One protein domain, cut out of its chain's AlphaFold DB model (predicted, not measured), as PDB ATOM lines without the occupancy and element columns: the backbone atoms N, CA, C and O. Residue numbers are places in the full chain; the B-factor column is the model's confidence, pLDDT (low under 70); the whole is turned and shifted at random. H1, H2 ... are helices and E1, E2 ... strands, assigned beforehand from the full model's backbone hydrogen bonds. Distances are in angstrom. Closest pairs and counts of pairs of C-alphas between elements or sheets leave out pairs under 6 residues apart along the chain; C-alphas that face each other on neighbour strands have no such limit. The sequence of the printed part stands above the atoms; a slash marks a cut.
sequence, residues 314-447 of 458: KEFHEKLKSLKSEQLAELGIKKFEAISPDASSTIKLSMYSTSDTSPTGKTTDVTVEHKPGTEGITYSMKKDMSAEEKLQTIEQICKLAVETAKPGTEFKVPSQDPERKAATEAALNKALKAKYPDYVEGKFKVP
ATOM      1  N   LYS A 314      36.221 -42.399  50.939       84.00
ATOM      2  CA  LYS A 314      36.497 -43.837  50.811       84.00
ATOM      3  C   LYS A 314      35.226 -44.658  50.563       84.00
ATOM      4  O   LYS A 314      35.213 -45.479  49.652       84.00
ATOM      5  N   GLU A 315      34.148 -44.429  51.320       86.06
ATOM      6  CA  GLU A 315      32.849 -45.081  51.058       86.06
ATOM      7  C   GLU A 315      32.296 -44.699  49.675       86.06
ATOM      8  O   GLU A 315      31.754 -45.547  48.971       86.06
ATOM      9  N   PHE A 316      32.457 -43.438  49.265       88.38
ATOM     10  CA  PHE A 316      32.065 -42.945  47.945       88.38
ATOM     11  C   PHE A 316      32.854 -43.637  46.823       88.38
ATOM     12  O   PHE A 316      32.251 -44.104  45.859       88.38
ATOM     13  N   HIS A 317      34.172 -43.796  46.973       88.69
ATOM     14  CA  HIS A 317      35.019 -44.521  46.021       88.69
ATOM     15  C   HIS A 317      34.612 -45.991  45.858       88.69
ATOM     16  O   HIS A 317      34.451 -46.467  44.735       88.69
ATOM     17  N   GLU A 318      34.412 -46.709  46.965       87.62
ATOM     18  CA  GLU A 318      33.998 -48.115  46.911       87.62
ATOM     19  C   GLU A 318      32.562 -48.263  46.379       87.62
ATOM     20  O   GLU A 318      32.282 -49.192  45.619       87.62
ATOM     21  N   LYS A 319      31.668 -47.298  46.657       87.44
ATOM     22  CA  LYS A 319      30.343 -47.229  46.022       87.44
ATOM     23  C   LYS A 319      30.469 -47.055  44.504       87.44
ATOM     24  O   LYS A 319      29.834 -47.816  43.783       87.44
ATOM     25  N   LEU A 320      31.325 -46.157  44.005       89.50
ATOM     26  CA  LEU A 320      31.573 -46.004  42.561       89.50
ATOM     27  C   LEU A 320      32.167 -47.268  41.913       89.50
ATOM     28  O   LEU A 320      31.715 -47.660  40.842       89.50
ATOM     29  N   LYS A 321      33.114 -47.951  42.569       89.44
ATOM     30  CA  LYS A 321      33.662 -49.243  42.101       89.44
ATOM     31  C   LYS A 321      32.627 -50.362  42.024       89.44
ATOM     32  O   LYS A 321      32.779 -51.261  41.205       89.44
ATOM     33  N   SER A 322      31.612 -50.336  42.887       89.31
ATOM     34  CA  SER A 322      30.556 -51.354  42.904       89.31
ATOM     35  C   SER A 322      29.549 -51.225  41.752       89.31
ATOM     36  O   SER A 322      28.779 -52.154  41.514       89.31
ATOM     37  N   LEU A 323      29.550 -50.095  41.035       88.50
ATOM     38  CA  LEU A 323      28.630 -49.815  39.935       88.50
ATOM     39  C   LEU A 323      29.170 -50.320  38.591       88.50
ATOM     40  O   LEU A 323      30.363 -50.238  38.297       88.50
ATOM     41  N   LYS A 324      28.261 -50.793  37.735       90.25
ATOM     42  CA  LYS A 324      28.569 -51.119  36.335       90.25
ATOM     43  C   LYS A 324      28.789 -49.850  35.508       90.25
ATOM     44  O   LYS A 324      28.297 -48.781  35.857       90.25
ATOM     45  N   SER A 325      29.442 -49.982  34.353       85.00
ATOM     46  CA  SER A 325      29.643 -48.885  33.390       85.00
ATOM     47  C   SER A 325      28.344 -48.186  32.973       85.00
ATOM     48  O   SER A 325      28.328 -46.969  32.843       85.00
ATOM     49  N   GLU A 326      27.256 -48.942  32.812       86.31
ATOM     50  CA  GLU A 326      25.915 -48.423  32.504       86.31
ATOM     51  C   GLU A 326      25.402 -47.513  33.632       86.31
ATOM     52  O   GLU A 326      25.033 -46.368  33.392       86.31
ATOM     53  N   GLN A 327      25.492 -47.975  34.882       86.25
ATOM     54  CA  GLN A 327      25.075 -47.221  36.069       86.25
ATOM     55  C   GLN A 327      25.967 -45.997  36.323       86.25
ATOM     56  O   GLN A 327      25.498 -44.966  36.795       86.25
ATOM     57  N   LEU A 328      27.260 -46.076  35.994       87.56
ATOM     58  CA  LEU A 328      28.153 -44.917  36.023       87.56
ATOM     59  C   LEU A 328      27.733 -43.880  34.971       87.56
ATOM     60  O   LEU A 328      27.639 -42.699  35.303       87.56
ATOM     61  N   ALA A 329      27.391 -44.309  33.751       86.50
ATOM     62  CA  ALA A 329      26.888 -43.421  32.702       86.50
ATOM     63  C   ALA A 329      25.527 -42.792  33.063       86.50
ATOM     64  O   ALA A 329      25.337 -41.598  32.832       86.50
ATOM     65  N   GLU A 330      24.621 -43.532  33.713       86.69
ATOM     66  CA  GLU A 330      23.373 -42.993  34.280       86.69
ATOM     67  C   GLU A 330      23.626 -41.888  35.320       86.69
ATOM     68  O   GLU A 330      22.829 -40.953  35.430       86.69
ATOM     69  N   LEU A 331      24.735 -41.956  36.062       86.56
ATOM     70  CA  LEU A 331      25.195 -40.919  36.996       86.56
ATOM     71  C   LEU A 331      26.045 -39.822  36.338       86.56
ATOM     72  O   LEU A 331      26.655 -39.008  37.033       86.56
ATOM     73  N   GLY A 332      26.113 -39.806  35.007       88.19
ATOM     74  CA  GLY A 332      26.899 -38.844  34.250       88.19
ATOM     75  C   GLY A 332      28.410 -39.064  34.353       88.19
ATOM     76  O   GLY A 332      29.157 -38.162  33.995       88.19
ATOM     77  N   ILE A 333      28.889 -40.220  34.823       91.38
ATOM     78  CA  ILE A 333      30.314 -40.550  34.975       91.38
ATOM     79  C   ILE A 333      30.773 -41.446  33.819       91.38
ATOM     80  O   ILE A 333      30.316 -42.576  33.666       91.38
ATOM     81  N   LYS A 334      31.757 -40.979  33.046       90.56
ATOM     82  CA  LYS A 334      32.439 -41.771  32.010       90.56
ATOM     83  C   LYS A 334      33.551 -42.637  32.599       90.56
ATOM     84  O   LYS A 334      33.694 -43.800  32.230       90.56
ATOM     85  N   LYS A 335      34.359 -42.058  33.496       90.88
ATOM     86  CA  LYS A 335      35.468 -42.708  34.226       90.88
ATOM     87  C   LYS A 335      35.698 -42.011  35.568       90.88
ATOM     88  O   LYS A 335      35.386 -40.829  35.703       90.88
ATOM     89  N   PHE A 336      36.305 -42.704  36.526       91.44
ATOM     90  CA  PHE A 336      36.799 -42.107  37.768       91.44
ATOM     91  C   PHE A 336      38.161 -42.690  38.162       91.44
ATOM     92  O   PHE A 336      38.492 -43.810  37.775       91.44
ATOM     93  N   GLU A 337      38.939 -41.925  38.922       89.94
ATOM     94  CA  GLU A 337      40.288 -42.280  39.367       89.94
ATOM     95  C   GLU A 337      40.557 -41.686  40.758       89.94
ATOM     96  O   GLU A 337      40.268 -40.514  41.011       89.94
ATOM     97  N   ALA A 338      41.106 -42.480  41.679       85.06
ATOM     98  CA  ALA A 338      41.576 -41.977  42.969       85.06
ATOM     99  C   ALA A 338      42.966 -41.346  42.802       85.06
ATOM    100  O   ALA A 338      43.883 -41.998  42.314       85.06
ATOM    101  N   ILE A 339      43.137 -40.091  43.233       80.56
ATOM    102  CA  ILE A 339      44.414 -39.364  43.064       80.56
ATOM    103  C   ILE A 339      45.463 -39.817  44.101       80.56
ATOM    104  O   ILE A 339      46.662 -39.643  43.906       80.56
ATOM    105  N   SER A 340      45.014 -40.425  45.202       70.31
ATOM    106  CA  SER A 340      45.857 -41.034  46.236       70.31
ATOM    107  C   SER A 340      45.680 -42.558  46.222       70.31
ATOM    108  O   SER A 340      44.534 -43.005  46.104       70.31
ATOM    109  N   PRO A 341      46.751 -43.363  46.393       58.81
ATOM    110  CA  PRO A 341      46.664 -44.828  46.398       58.81
ATOM    111  C   PRO A 341      45.711 -45.385  47.470       58.81
ATOM    112  O   PRO A 341      45.103 -46.431  47.258       58.81
ATOM    113  N   ASP A 342      45.510 -44.660  48.574       60.38
ATOM    114  CA  ASP A 342      44.597 -45.052  49.659       60.38
ATOM    115  C   ASP A 342      43.133 -44.623  49.425       60.38
ATOM    116  O   ASP A 342      42.264 -44.895  50.258       60.38
ATOM    117  N   ALA A 343      42.855 -43.903  48.327       58.62
ATOM    118  CA  ALA A 343      41.562 -43.294  47.990       58.62
ATOM    119  C   ALA A 343      40.922 -42.457  49.122       58.62
ATOM    120  O   ALA A 343      39.701 -42.318  49.211       58.62
ATOM    121  N   SER A 344      41.750 -41.912  50.014       62.03
ATOM    122  CA  SER A 344      41.326 -41.340  51.295       62.03
ATOM    123  C   SER A 344      40.958 -39.853  51.241       62.03
ATOM    124  O   SER A 344      40.163 -39.402  52.064       62.03
ATOM    125  N   SER A 345      41.513 -39.095  50.289       72.88
ATOM    126  CA  SER A 345      41.401 -37.630  50.229       72.88
ATOM    127  C   SER A 345      40.633 -37.093  49.019       72.88
ATOM    128  O   SER A 345      39.793 -36.207  49.183       72.88
ATOM    129  N   THR A 346      40.918 -37.608  47.816       85.25
ATOM    130  CA  THR A 346      40.489 -36.984  46.555       85.25
ATOM    131  C   THR A 346      40.246 -38.008  45.442       85.25
ATOM    132  O   THR A 346      41.091 -38.868  45.179       85.25
ATOM    133  N   ILE A 347      39.125 -37.857  44.733       88.50
ATOM    134  CA  ILE A 347      38.780 -38.599  43.512       88.50
ATOM    135  C   ILE A 347      38.613 -37.609  42.360       88.50
ATOM    136  O   ILE A 347      38.005 -36.549  42.524       88.50
ATOM    137  N   LYS A 348      39.117 -37.967  41.181       91.25
ATOM    138  CA  LYS A 348      38.833 -37.287  39.922       91.25
ATOM    139  C   LYS A 348      37.741 -38.046  39.168       91.25
ATOM    140  O   LYS A 348      37.875 -39.243  38.925       91.25
ATOM    141  N   LEU A 349      36.677 -37.356  38.776       92.31
ATOM    142  CA  LEU A 349      35.620 -37.868  37.907       92.31
ATOM    143  C   LEU A 349      35.751 -37.225  36.524       92.31
ATOM    144  O   LEU A 349      35.881 -36.008  36.409       92.31
ATOM    145  N   SER A 350      35.673 -38.036  35.474       91.44
ATOM    146  CA  SER A 350      35.402 -37.587  34.111       91.44
ATOM    147  C   SER A 350      33.892 -37.673  33.917       91.44
ATOM    148  O   SER A 350      33.348 -38.773  33.790       91.44
ATOM    149  N   MET A 351      33.211 -36.528  33.982       91.69
ATOM    150  CA  MET A 351      31.750 -36.451  33.912       91.69
ATOM    151  C   MET A 351      31.291 -35.915  32.560       91.69
ATOM    152  O   MET A 351      31.922 -35.004  32.024       91.69
ATOM    153  N   TYR A 352      30.205 -36.459  32.015       86.31
ATOM    154  CA  TYR A 352      29.593 -35.965  30.782       86.31
ATOM    155  C   TYR A 352      29.119 -34.523  30.973       86.31
ATOM    156  O   TYR A 352      28.371 -34.216  31.900       86.31
ATOM    157  N   SER A 353      29.590 -33.636  30.097       83.06
ATOM    158  CA  SER A 353      29.252 -32.208  30.086       83.06
ATOM    159  C   SER A 353      28.263 -31.860  28.968       83.06
ATOM    160  O   SER A 353      28.129 -30.692  28.626       83.06
ATOM    161  N   THR A 354      27.656 -32.885  28.367       79.81
ATOM    162  CA  THR A 354      26.652 -32.854  27.296       79.81
ATOM    163  C   THR A 354      25.610 -33.940  27.561       79.81
ATOM    164  O   THR A 354      25.891 -34.894  28.288       79.81
ATOM    165  N   SER A 355      24.428 -33.839  26.948       76.94
ATOM    166  CA  SER A 355      23.424 -34.919  26.950       76.94
ATOM    167  C   SER A 355      23.911 -36.199  26.254       76.94
ATOM    168  O   SER A 355      23.442 -37.285  26.582       76.94
ATOM    169  N   ASP A 356      24.874 -36.085  25.334       80.00
ATOM    170  CA  ASP A 356      25.554 -37.227  24.724       80.00
ATOM    171  C   ASP A 356      26.421 -37.986  25.748       80.00
ATOM    172  O   ASP A 356      27.490 -37.515  26.152       80.00
ATOM    173  N   THR A 357      25.960 -39.180  26.133       80.62
ATOM    174  CA  THR A 357      26.653 -40.147  27.002       80.62
ATOM    175  C   THR A 357      27.405 -41.238  26.225       80.62
ATOM    176  O   THR A 357      27.846 -42.232  26.811       80.62
ATOM    177  N   SER A 358      27.570 -41.083  24.907       80.81
ATOM    178  CA  SER A 358      28.302 -42.027  24.058       80.81
ATOM    179  C   SER A 358      29.802 -42.110  24.410       80.81
ATOM    180  O   SER A 358      30.355 -41.236  25.091       80.81
ATOM    181  N   PRO A 359      30.542 -43.105  23.877       77.44
ATOM    182  CA  PRO A 359      32.000 -43.154  24.001       77.44
ATOM    183  C   PRO A 359      32.711 -41.888  23.490       77.44
ATOM    184  O   PRO A 359      33.793 -41.558  23.982       77.44
ATOM    185  N   THR A 360      32.101 -41.150  22.558       80.31
ATOM    186  CA  THR A 360      32.583 -39.869  22.016       80.31
ATOM    187  C   THR A 360      32.069 -38.637  22.762       80.31
ATOM    188  O   THR A 360      32.658 -37.569  22.605       80.31
ATOM    189  N   GLY A 361      31.060 -38.786  23.627       81.56
ATOM    190  CA  GLY A 361      30.438 -37.697  24.380       81.56
ATOM    191  C   GLY A 361      31.435 -36.851  25.166       81.56
ATOM    192  O   GLY A 361      32.394 -37.377  25.758       81.56
ATOM    193  N   LYS A 362      31.213 -35.530  25.146       86.25
ATOM    194  CA  LYS A 362      32.103 -34.531  25.746       86.25
ATOM    195  C   LYS A 362      32.087 -34.673  27.266       86.25
ATOM    196  O   LYS A 362      31.039 -34.848  27.884       86.25
ATOM    197  N   THR A 363      33.265 -34.583  27.876       89.06
ATOM    198  CA  THR A 363      33.418 -34.677  29.330       89.06
ATOM    199  C   THR A 363      34.224 -33.533  29.908       89.06
ATOM    200  O   THR A 363      35.181 -33.066  29.290       89.06
ATOM    201  N   THR A 364      33.912 -33.183  31.150       89.38
ATOM    202  CA  THR A 364      34.710 -32.299  31.994       89.38
ATOM    203  C   THR A 364      35.328 -33.062  33.169       89.38
ATOM    204  O   THR A 364      34.904 -34.168  33.511       89.38
ATOM    205  N   ASP A 365      36.338 -32.458  33.788       89.38
ATOM    206  CA  ASP A 365      36.952 -32.980  35.007       89.38
ATOM    207  C   ASP A 365      36.252 -32.383  36.233       89.38
ATOM    208  O   ASP A 365      36.180 -31.157  36.378       89.38
ATOM    209  N   VAL A 366      35.802 -33.249  37.140       89.50
ATOM    210  CA  VAL A 366      35.226 -32.881  38.437       89.50
ATOM    211  C   VAL A 366      36.063 -33.510  39.547       89.50
ATOM    212  O   VAL A 366      36.250 -34.723  39.588       89.50
ATOM    213  N   THR A 367      36.566 -32.690  40.460       89.94
ATOM    214  CA  THR A 367      37.309 -33.130  41.647       89.94
ATOM    215  C   THR A 367      36.357 -33.284  42.824       89.94
ATOM    216  O   THR A 367      35.555 -32.389  43.097       89.94
ATOM    217  N   VAL A 368      36.467 -34.400  43.539       89.19
ATOM    218  CA  VAL A 368      35.654 -34.740  44.709       89.19
ATOM    219  C   VAL A 368      36.576 -34.943  45.905       89.19
ATOM    220  O   VAL A 368      37.438 -35.818  45.870       89.19
ATOM    221  N   GLU A 369      36.427 -34.125  46.946       87.69
ATOM    222  CA  GLU A 369      37.349 -34.091  48.091       87.69
ATOM    223  C   GLU A 369      36.661 -33.668  49.398       87.69
ATOM    224  O   GLU A 369      35.625 -33.002  49.385       87.69
ATOM    225  N   HIS A 370      37.259 -34.004  50.541       81.81
ATOM    226  CA  HIS A 370      36.921 -33.371  51.820       81.81
ATOM    227  C   HIS A 370      37.756 -32.098  51.997       81.81
ATOM    228  O   HIS A 370      38.976 -32.183  52.146       81.81
ATOM    229  N   LYS A 371      37.124 -30.917  52.025       71.81
ATOM    230  CA  LYS A 371      37.842 -29.667  52.317       71.81
ATOM    231  C   LYS A 371      37.950 -29.430  53.828       71.81
ATOM    232  O   LYS A 371      36.984 -29.658  54.559       71.81
ATOM    233  N   PRO A 372      39.088 -28.920  54.330       62.34
ATOM    234  CA  PRO A 372      39.182 -28.460  55.712       62.34
ATOM    235  C   PRO A 372      38.106 -27.405  56.005       62.34
ATOM    236  O   PRO A 372      37.999 -26.408  55.296       62.34
ATOM    237  N   GLY A 373      37.298 -27.634  57.041       62.94
ATOM    238  CA  GLY A 373      36.194 -26.745  57.418       62.94
ATOM    239  C   GLY A 373      34.862 -26.994  56.695       62.94
ATOM    240  O   GLY A 373      33.880 -26.347  57.048       62.94
ATOM    241  N   THR A 374      34.779 -27.938  55.747       62.28
ATOM    242  CA  THR A 374      33.488 -28.425  55.233       62.28
ATOM    243  C   THR A 374      33.090 -29.718  55.929       62.28
ATOM    244  O   THR A 374      33.829 -30.701  55.897       62.28
ATOM    245  N   GLU A 375      31.892 -29.744  56.502       66.81
ATOM    246  CA  GLU A 375      31.232 -30.978  56.932       66.81
ATOM    247  C   GLU A 375      30.767 -31.739  55.678       66.81
ATOM    248  O   GLU A 375      29.649 -31.526  55.205       66.81
ATOM    249  N   GLY A 376      31.637 -32.584  55.118       75.50
ATOM    250  CA  GLY A 376      31.294 -33.548  54.068       75.50
ATOM    251  C   GLY A 376      32.019 -33.358  52.732       75.50
ATOM    252  O   GLY A 376      32.992 -32.610  52.606       75.50
ATOM    253  N   ILE A 377      31.545 -34.093  51.722       85.19
ATOM    254  CA  ILE A 377      32.121 -34.145  50.372       85.19
ATOM    255  C   ILE A 377      31.870 -32.836  49.611       85.19
ATOM    256  O   ILE A 377      30.731 -32.402  49.448       85.19
ATOM    257  N   THR A 378      32.940 -32.245  49.075       87.31
ATOM    258  CA  THR A 378      32.894 -31.091  48.173       87.31
ATOM    259  C   THR A 378      33.167 -31.511  46.731       87.31
ATOM    260  O   THR A 378      34.186 -32.136  46.443       87.31
ATOM    261  N   TYR A 379      32.300 -31.081  45.812       88.44
ATOM    262  CA  TYR A 379      32.465 -31.242  44.366       88.44
ATOM    263  C   TYR A 379      32.984 -29.934  43.745       88.44
ATOM    264  O   TYR A 379      32.415 -28.861  43.963       88.44
ATOM    265  N   SER A 380      34.056 -30.010  42.956       87.50
ATOM    266  CA  SER A 380      34.684 -28.865  42.282       87.50
ATOM    267  C   SER A 380      34.829 -29.141  40.783       87.50
ATOM    268  O   SER A 380      35.393 -30.156  40.399       87.50
ATOM    269  N   MET A 381      34.361 -28.226  39.932       85.62
ATOM    270  CA  MET A 381      34.502 -28.280  38.466       85.62
ATOM    271  C   MET A 381      35.382 -27.129  37.960       85.62
ATOM    272  O   MET A 381      35.584 -26.147  38.686       85.62
ATOM    273  N   LYS A 382      35.877 -27.228  36.718       79.31
ATOM    274  CA  LYS A 382      36.620 -26.145  36.043       79.31
ATOM    275  C   LYS A 382      35.788 -24.854  35.985       79.31
ATOM    276  O   LYS A 382      34.564 -24.902  35.895       79.31
ATOM    277  N   LYS A 383      36.452 -23.696  36.071       72.06
ATOM    278  CA  LYS A 383      35.788 -22.381  35.987       72.06
ATOM    279  C   LYS A 383      35.400 -22.031  34.552       72.06
ATOM    280  O   LYS A 383      34.309 -21.520  34.324       72.06
ATOM    281  N   ASP A 384      36.287 -22.348  33.614       75.69
ATOM    282  CA  ASP A 384      36.232 -21.883  32.230       75.69
ATOM    283  C   ASP A 384      35.480 -22.903  31.362       75.69
ATOM    284  O   ASP A 384      36.060 -23.659  30.585       75.69
ATOM    285  N   MET A 385      34.166 -22.977  31.578       78.56
ATOM    286  CA  MET A 385      33.234 -23.828  30.836       78.56
ATOM    287  C   MET A 385      32.173 -22.964  30.152       78.56
ATOM    288  O   MET A 385      31.817 -21.902  30.665       78.56
ATOM    289  N   SER A 386      31.639 -23.422  29.015       83.00
ATOM    290  CA  SER A 386      30.480 -22.770  28.395       83.00
ATOM    291  C   SER A 386      29.270 -22.828  29.340       83.00
ATOM    292  O   SER A 386      29.187 -23.705  30.203       83.00
ATOM    293  N   ALA A 387      28.327 -21.889  29.207       81.00
ATOM    294  CA  ALA A 387      27.171 -21.817  30.106       81.00
ATOM    295  C   ALA A 387      26.341 -23.116  30.097       81.00
ATOM    296  O   ALA A 387      25.932 -23.594  31.152       81.00
ATOM    297  N   GLU A 388      26.160 -23.721  28.922       81.19
ATOM    298  CA  GLU A 388      25.440 -24.984  28.742       81.19
ATOM    299  C   GLU A 388      26.160 -26.166  29.414       81.19
ATOM    300  O   GLU A 388      25.564 -26.870  30.232       81.19
ATOM    301  N   GLU A 389      27.470 -26.314  29.181       84.12
ATOM    302  CA  GLU A 389      28.282 -27.359  29.820       84.12
ATOM    303  C   GLU A 389      28.349 -27.182  31.344       84.12
ATOM    304  O   GLU A 389      28.325 -28.169  32.084       84.12
ATOM    305  N   LYS A 390      28.421 -25.932  31.834       85.62
ATOM    306  CA  LYS A 390      28.393 -25.584  33.267       85.62
ATOM    307  C   LYS A 390      27.075 -26.048  33.895       85.62
ATOM    308  O   LYS A 390      27.112 -26.706  34.931       85.62
ATOM    309  N   LEU A 391      25.933 -25.759  33.265       85.75
ATOM    310  CA  LEU A 391      24.611 -26.176  33.749       85.75
ATOM    311  C   LEU A 391      24.462 -27.702  33.773       85.75
ATOM    312  O   LEU A 391      24.135 -28.262  34.816       85.75
ATOM    313  N   GLN A 392      24.774 -28.386  32.671       86.25
ATOM    314  CA  GLN A 392      24.651 -29.847  32.585       86.25
ATOM    315  C   GLN A 392      25.597 -30.558  33.569       86.25
ATOM    316  O   GLN A 392      25.194 -31.506  34.241       86.25
ATOM    317  N   THR A 393      26.818 -30.048  33.761       87.75
ATOM    318  CA  THR A 393      27.751 -30.567  34.779       87.75
ATOM    319  C   THR A 393      27.214 -30.370  36.202       87.75
ATOM    320  O   THR A 393      27.345 -31.268  37.034       87.75
ATOM    321  N   ILE A 394      26.589 -29.222  36.498       90.31
ATOM    322  CA  ILE A 394      25.923 -28.976  37.788       90.31
ATOM    323  C   ILE A 394      24.783 -29.983  38.006       90.31
ATOM    324  O   ILE A 394      24.703 -30.554  39.095       90.31
ATOM    325  N   GLU A 395      23.951 -30.256  36.993       89.69
ATOM    326  CA  GLU A 395      22.882 -31.260  37.093       89.69
ATOM    327  C   GLU A 395      23.423 -32.660  37.407       89.69
ATOM    328  O   GLU A 395      22.956 -33.294  38.356       89.69
ATOM    329  N   GLN A 396      24.444 -33.125  36.677       89.31
ATOM    330  CA  GLN A 396      25.026 -34.453  36.903       89.31
ATOM    331  C   GLN A 396      25.689 -34.566  38.286       89.31
ATOM    332  O   GLN A 396      25.524 -35.579  38.965       89.31
ATOM    333  N   ILE A 397      26.373 -33.518  38.759       92.00
ATOM    334  CA  ILE A 397      26.937 -33.482  40.118       92.00
ATOM    335  C   ILE A 397      25.835 -33.540  41.180       92.00
ATOM    336  O   ILE A 397      25.970 -34.287  42.148       92.00
ATOM    337  N   CYS A 398      24.741 -32.791  41.018       91.25
ATOM    338  CA  CYS A 398      23.636 -32.809  41.979       91.25
ATOM    339  C   CYS A 398      22.939 -34.177  42.000       91.25
ATOM    340  O   CYS A 398      22.680 -34.710  43.080       91.25
ATOM    341  N   LYS A 399      22.718 -34.789  40.828       90.94
ATOM    342  CA  LYS A 399      22.206 -36.161  40.698       90.94
ATOM    343  C   LYS A 399      23.112 -37.160  41.423       90.94
ATOM    344  O   LYS A 399      22.637 -37.915  42.266       90.94
ATOM    345  N   LEU A 400      24.418 -37.119  41.161       90.88
ATOM    346  CA  LEU A 400      25.413 -37.984  41.795       90.88
ATOM    347  C   LEU A 400      25.487 -37.795  43.318       90.88
ATOM    348  O   LEU A 400      25.564 -38.772  44.067       90.88
ATOM    349  N   ALA A 401      25.439 -36.552  43.796       90.38
ATOM    350  CA  ALA A 401      25.473 -36.243  45.221       90.38
ATOM    351  C   ALA A 401      24.227 -36.789  45.943       90.38
ATOM    352  O   ALA A 401      24.358 -37.426  46.987       90.38
ATOM    353  N   VAL A 402      23.036 -36.628  45.357       90.25
ATOM    354  CA  VAL A 402      21.774 -37.183  45.880       90.25
ATOM    355  C   VAL A 402      21.722 -38.711  45.770       90.25
ATOM    356  O   VAL A 402      21.194 -39.384  46.661       90.25
ATOM    357  N   GLU A 403      22.312 -39.300  44.727       88.88
ATOM    358  CA  GLU A 403      22.349 -40.757  44.601       88.88
ATOM    359  C   GLU A 403      23.291 -41.402  45.628       88.88
ATOM    360  O   GLU A 403      23.022 -42.479  46.184       88.88
ATOM    361  N   THR A 404      24.404 -40.730  45.922       86.69
ATOM    362  CA  THR A 404      25.422 -41.270  46.820       86.69
ATOM    363  C   THR A 404      25.175 -40.985  48.301       86.69
ATOM    364  O   THR A 404      25.502 -41.867  49.101       86.69
ATOM    365  N   ALA A 405      24.539 -39.862  48.649       86.38
ATOM    366  CA  ALA A 405      24.240 -39.427  50.017       86.38
ATOM    367  C   ALA A 405      23.514 -40.460  50.906       86.38
ATOM    368  O   ALA A 405      22.767 -41.327  50.442       86.38
ATOM    369  N   LYS A 406      23.732 -40.333  52.222       85.31
ATOM    370  CA  LYS A 406      23.050 -41.113  53.264       85.31
ATOM    371  C   LYS A 406      21.733 -40.406  53.660       85.31
ATOM    372  O   LYS A 406      21.602 -39.197  53.452       85.31
ATOM    373  N   PRO A 407      20.746 -41.116  54.241       85.44
ATOM    374  CA  PRO A 407      19.586 -40.478  54.868       85.44
ATOM    375  C   PRO A 407      20.016 -39.391  55.861       85.44
ATOM    376  O   PRO A 407      21.005 -39.564  56.575       85.44
ATOM    377  N   GLY A 408      19.314 -38.260  55.869       83.38
ATOM    378  CA  GLY A 408      19.640 -37.115  56.719       83.38
ATOM    379  C   GLY A 408      20.817 -36.246  56.255       83.38
ATOM    380  O   GLY A 408      21.087 -35.234  56.900       83.38
ATOM    381  N   THR A 409      21.506 -36.571  55.148       86.44
ATOM    382  CA  THR A 409      22.525 -35.679  54.561       86.44
ATOM    383  C   THR A 409      21.896 -34.339  54.152       86.44
ATOM    384  O   THR A 409      20.934 -34.302  53.384       86.44
ATOM    385  N   GLU A 410      22.471 -33.238  54.638       87.69
ATOM    386  CA  GLU A 410      22.137 -31.861  54.254       87.69
ATOM    387  C   GLU A 410      23.151 -31.330  53.237       87.69
ATOM    388  O   GLU A 410      24.363 -31.456  53.424       87.69
ATOM    389  N   PHE A 411      22.659 -30.712  52.166       86.94
ATOM    390  CA  PHE A 411      23.480 -30.144  51.103       86.94
ATOM    391  C   PHE A 411      23.623 -28.631  51.291       86.94
ATOM    392  O   PHE A 411      22.644 -27.910  51.475       86.94
ATOM    393  N   LYS A 412      24.859 -28.134  51.206       84.31
ATOM    394  CA  LYS A 412      25.192 -26.708  51.327       84.31
ATOM    395  C   LYS A 412      25.700 -26.204  49.972       84.31
ATOM    396  O   LYS A 412      26.555 -26.848  49.369       84.31
ATOM    397  N   VAL A 413      25.208 -25.052  49.506       81.94
ATOM    398  CA  VAL A 413      25.621 -24.420  48.235       81.94
ATOM    399  C   VAL A 413      26.465 -23.167  48.533       81.94
ATOM    400  O   VAL A 413      25.920 -22.070  48.650       81.94
ATOM    401  N   PRO A 414      27.802 -23.279  48.679       68.12
ATOM    402  CA  PRO A 414      28.667 -22.183  49.135       68.12
ATOM    403  C   PRO A 414      29.042 -21.178  48.025       68.12
ATOM    404  O   PRO A 414      30.108 -20.566  48.079       68.12
ATOM    405  N   SER A 415      28.233 -21.041  46.968       70.75
ATOM    406  CA  SER A 415      28.597 -20.201  45.819       70.75
ATOM    407  C   SER A 415      28.280 -18.723  46.057       70.75
ATOM    408  O   SER A 415      27.163 -18.381  46.438       70.75
ATOM    409  N   GLN A 416      29.260 -17.857  45.788       71.69
ATOM    410  CA  GLN A 416      29.086 -16.398  45.740       71.69
ATOM    411  C   GLN A 416      28.585 -15.898  44.370       71.69
ATOM    412  O   GLN A 416      28.158 -14.756  44.265       71.69
ATOM    413  N   ASP A 417      28.633 -16.746  43.336       76.94
ATOM    414  CA  ASP A 417      28.060 -16.510  42.002       76.94
ATOM    415  C   ASP A 417      26.537 -16.778  42.079       76.94
ATOM    416  O   ASP A 417      26.155 -17.933  42.310       76.94
ATOM    417  N   PRO A 418      25.658 -15.757  41.939       76.50
ATOM    418  CA  PRO A 418      24.213 -15.929  42.102       76.50
ATOM    419  C   PRO A 418      23.591 -16.864  41.062       76.50
ATOM    420  O   PRO A 418      22.698 -17.639  41.396       76.50
ATOM    421  N   GLU A 419      24.084 -16.838  39.820       76.06
ATOM    422  CA  GLU A 419      23.578 -17.683  38.735       76.06
ATOM    423  C   GLU A 419      23.949 -19.144  38.977       76.06
ATOM    424  O   GLU A 419      23.103 -20.036  38.898       76.06
ATOM    425  N   ARG A 420      25.209 -19.401  39.352       77.25
ATOM    426  CA  ARG A 420      25.656 -20.747  39.731       77.25
ATOM    427  C   ARG A 420      24.951 -21.247  40.982       77.25
ATOM    428  O   ARG A 420      24.661 -22.442  41.056       77.25
ATOM    429  N   LYS A 421      24.685 -20.375  41.958       84.56
ATOM    430  CA  LYS A 421      23.917 -20.727  43.154       84.56
ATOM    431  C   LYS A 421      22.506 -21.177  42.769       84.56
ATOM    432  O   LYS A 421      22.161 -22.315  43.069       84.56
ATOM    433  N   ALA A 422      21.763 -20.350  42.033       83.25
ATOM    434  CA  ALA A 422      20.409 -20.666  41.578       83.25
ATOM    435  C   ALA A 422      20.363 -21.950  40.729       83.25
ATOM    436  O   ALA A 422      19.523 -22.814  40.964       83.25
ATOM    437  N   ALA A 423      21.312 -22.130  39.802       84.81
ATOM    438  CA  ALA A 423      21.418 -23.350  39.003       84.81
ATOM    439  C   ALA A 423      21.690 -24.603  39.856       84.81
ATOM    440  O   ALA A 423      21.102 -25.653  39.611       84.81
ATOM    441  N   THR A 424      22.555 -24.500  40.872       86.56
ATOM    442  CA  THR A 424      22.848 -25.618  41.788       86.56
ATOM    443  C   THR A 424      21.644 -25.944  42.673       86.56
ATOM    444  O   THR A 424      21.334 -27.112  42.878       86.56
ATOM    445  N   GLU A 425      20.933 -24.929  43.166       89.38
ATOM    446  CA  GLU A 425      19.717 -25.088  43.972       89.38
ATOM    447  C   GLU A 425      18.575 -25.738  43.167       89.38
ATOM    448  O   GLU A 425      17.967 -26.702  43.636       89.38
ATOM    449  N   ALA A 426      18.340 -25.299  41.925       88.00
ATOM    450  CA  ALA A 426      17.355 -25.901  41.024       88.00
ATOM    451  C   ALA A 426      17.709 -27.356  40.659       88.00
ATOM    452  O   ALA A 426      16.880 -28.258  40.804       88.00
ATOM    453  N   ALA A 427      18.961 -27.616  40.266       89.44
ATOM    454  CA  ALA A 427      19.456 -28.961  39.964       89.44
ATOM    455  C   ALA A 427      19.333 -29.919  41.162       89.44
ATOM    456  O   ALA A 427      18.987 -31.093  41.004       89.44
ATOM    457  N   LEU A 428      19.578 -29.417  42.374       90.44
ATOM    458  CA  LEU A 428      19.461 -30.190  43.603       90.44
ATOM    459  C   LEU A 428      17.999 -30.466  43.986       90.44
ATOM    460  O   LEU A 428      17.689 -31.590  44.376       90.44
ATOM    461  N   ASN A 429      17.087 -29.497  43.821       89.88
ATOM    462  CA  ASN A 429      15.644 -29.731  43.966       89.88
ATOM    463  C   ASN A 429      15.148 -30.786  42.964       89.88
ATOM    464  O   ASN A 429      14.440 -31.710  43.362       89.88
ATOM    465  N   LYS A 430      15.561 -30.696  41.690       89.06
ATOM    466  CA  LYS A 430      15.246 -31.665  40.624       89.06
ATOM    467  C   LYS A 430      15.714 -33.077  40.998       89.06
ATOM    468  O   LYS A 430      14.918 -34.015  40.958       89.06
ATOM    469  N   ALA A 431      16.966 -33.226  41.438       89.31
ATOM    470  CA  ALA A 431      17.523 -34.509  41.868       89.31
ATOM    471  C   ALA A 431      16.828 -35.080  43.123       89.31
ATOM    472  O   ALA A 431      16.516 -36.270  43.166       89.31
ATOM    473  N   LEU A 432      16.542 -34.241  44.128       88.62
ATOM    474  CA  LEU A 432      15.857 -34.666  45.353       88.62
ATOM    475  C   LEU A 432      14.403 -35.077  45.099       88.62
ATOM    476  O   LEU A 432      14.010 -36.138  45.574       88.62
ATOM    477  N   LYS A 433      13.638 -34.313  44.306       88.38
ATOM    478  CA  LYS A 433      12.273 -34.683  43.881       88.38
ATOM    479  C   LYS A 433      12.253 -35.997  43.095       88.38
ATOM    480  O   LYS A 433      11.384 -36.829  43.331       88.38
ATOM    481  N   ALA A 434      13.214 -36.198  42.188       88.69
ATOM    482  CA  ALA A 434      13.291 -37.403  41.363       88.69
ATOM    483  C   ALA A 434      13.571 -38.676  42.183       88.69
ATOM    484  O   ALA A 434      13.010 -39.728  41.885       88.69
ATOM    485  N   LYS A 435      14.419 -38.590  43.219       86.88
ATOM    486  CA  LYS A 435      14.763 -39.741  44.070       86.88
ATOM    487  C   LYS A 435      13.815 -39.942  45.257       86.88
ATOM    488  O   LYS A 435      13.603 -41.073  45.691       86.88
ATOM    489  N   TYR A 436      13.255 -38.861  45.794       87.38
ATOM    490  CA  TYR A 436      12.423 -38.864  46.994       87.38
ATOM    491  C   TYR A 436      11.123 -38.085  46.736       87.38
ATOM    492  O   TYR A 436      11.097 -36.870  46.929       87.38
ATOM    493  N   PRO A 437      10.020 -38.758  46.351       83.62
ATOM    494  CA  PRO A 437       8.739 -38.095  46.081       83.62
ATOM    495  C   PRO A 437       8.189 -37.279  47.266       83.62
ATOM    496  O   PRO A 437       7.545 -36.255  47.061       83.62
ATOM    497  N   ASP A 438       8.502 -37.691  48.501       81.19
ATOM    498  CA  ASP A 438       8.124 -37.001  49.745       81.19
ATOM    499  C   ASP A 438       9.033 -35.789  50.084       81.19
ATOM    500  O   ASP A 438       8.935 -35.213  51.174       81.19
ATOM    501  N   TYR A 439       9.969 -35.408  49.205       82.94
ATOM    502  CA  TYR A 439      10.882 -34.286  49.439       82.94
ATOM    503  C   TYR A 439      10.146 -32.938  49.471       82.94
ATOM    504  O   TYR A 439       9.406 -32.573  48.558       82.94
ATOM    505  N   VAL A 440      10.423 -32.149  50.513       79.69
ATOM    506  CA  VAL A 440       9.926 -30.775  50.636       79.69
ATOM    507  C   VAL A 440      10.940 -29.810  50.029       79.69
ATOM    508  O   VAL A 440      12.050 -29.656  50.538       79.69
ATOM    509  N   GLU A 441      10.518 -29.138  48.963       78.50
ATOM    510  CA  GLU A 441      11.292 -28.159  48.199       78.50
ATOM    511  C   GLU A 441      11.989 -27.099  49.068       78.50
ATOM    512  O   GLU A 441      11.433 -26.601  50.049       78.50
ATOM    513  N   GLY A 442      13.231 -26.767  48.705       74.62
ATOM    514  CA  GLY A 442      14.058 -25.785  49.409       74.62
ATOM    515  C   GLY A 442      14.653 -26.253  50.743       74.62
ATOM    516  O   GLY A 442      15.411 -25.499  51.347       74.62
ATOM    517  N   LYS A 443      14.366 -27.478  51.218       80.56
ATOM    518  CA  LYS A 443      15.029 -28.025  52.420       80.56
ATOM    519  C   LYS A 443      16.432 -28.568  52.162       80.56
ATOM    520  O   LYS A 443      17.179 -28.711  53.122       80.56
ATOM    521  N   PHE A 444      16.763 -28.918  50.915       86.62
ATOM    522  CA  PHE A 444      18.079 -29.429  50.502       86.62
ATOM    523  C   PHE A 444      18.646 -30.515  51.435       86.62
ATOM    524  O   PHE A 444      19.830 -30.529  51.771       86.62
ATOM    525  N   LYS A 445      17.777 -31.438  51.861       87.44
ATOM    526  CA  LYS A 445      18.085 -32.518  52.800       87.44
ATOM    527  C   LYS A 445      17.500 -33.833  52.304       87.44
ATOM    528  O   LYS A 445      16.335 -33.877  51.908       87.44
ATOM    529  N   VAL A 446      18.293 -34.901  52.365       84.50
ATOM    530  CA  VAL A 446      17.817 -36.269  52.138       84.50
ATOM    531  C   VAL A 446      16.875 -36.666  53.281       84.50
ATOM    532  O   VAL A 446      17.298 -36.587  54.435       84.50
ATOM    533  N   PRO A 447      15.634 -37.121  53.017       84.62
ATOM    534  CA  PRO A 447      14.733 -37.580  54.070       84.62
ATOM    535  C   PRO A 447      15.357 -38.682  54.939       84.62
ATOM    536  O   PRO A 447      15.986 -39.607  54.427       84.62
TER     537      PRO A 447
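AT A GLANCE: This is residues 314 to 447 of the 458 residues of an uncharacterized protein of Candidatus Berkiella aquae (UniProt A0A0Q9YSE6). A strongly twisted sheet of four strands is covered on one face by the long helix H3, which crosses it slantwise, and by the short helices H1 and H2 near E1. A second long helix, H4, packs on H3 away from the sheet, and no named helix covers the sheet's other face. The printed part has 134 residues, in the order H1 H2 E1 E2 E3 E4 H3 H4; the sheet, order E1 E2 E3 E4, is antiparallel throughout, and the class is mixed, helices and strands. It is compact, with a radius of gyration of the C-alphas of 14.3 A, and rounded, spanning 36 by 32 by 29 A.

HOW THE PARTS SIT: H1, residues 314 to 321, and H2, residues 325 to 330, are close but not clearly touching; their closest C-alphas, of Leu 320 and Leu 328, are 7.5 A apart. E1, residues 333 to 338, E2, 346 to 352, E3, 363 to 370, and E4, 377 to 381, form a meander, each strand the antiparallel neighbour of the one before. N 337 and O 348, 2.9 A apart, are within hydrogen-bond range between E1 and E2, as are N 349 and O 366, 2.8 A, between E2 and E3, and N 367 and O 380, 2.8 A, between E3 and E4. H1 is on the sheet at a height of 8.9 A, and H2 is on the same face, across the strands at 67 degrees to E1 on the local plane. H3, residues 387 to 404, is also on that face, at a height of 8.4 A and slantwise to the strands, at 46 degrees to E3 on the local plane. H1 and H3 with the sheet make two layers, helices on one face of a sheet. H4, residues 418 to 435, is not on the sheet; it touches H3, closest at the C-alphas of Glu 395 and Ala 427, 5.0 A apart, at a steep tilt of 41 degrees, the same way. In H1, H2, H3 and H4 every O i to N i+4 pair is within hydrogen-bond range.

IN THESE COORDINATES: H1 begins at C-alpha 314, (36.497, -43.837, 50.811). E1 is 13.9 A long, E2 19.2 A, E3 22.8 A and E4 13.5 A. H3 and H4 are each 25.7 A from first to last C-alpha; H4 ends at C-alpha 435, (14.763, -39.741, 44.070).

THE WHOLE: The two C-alphas farthest apart, of Pro 341 and Val 440, are 39.6 A apart. The printed part has no cut. The link from H3 to H4, 13 residues, is long. The model's pLDDT is under 70 at residues 341 to 344, 372 to 375 and 414.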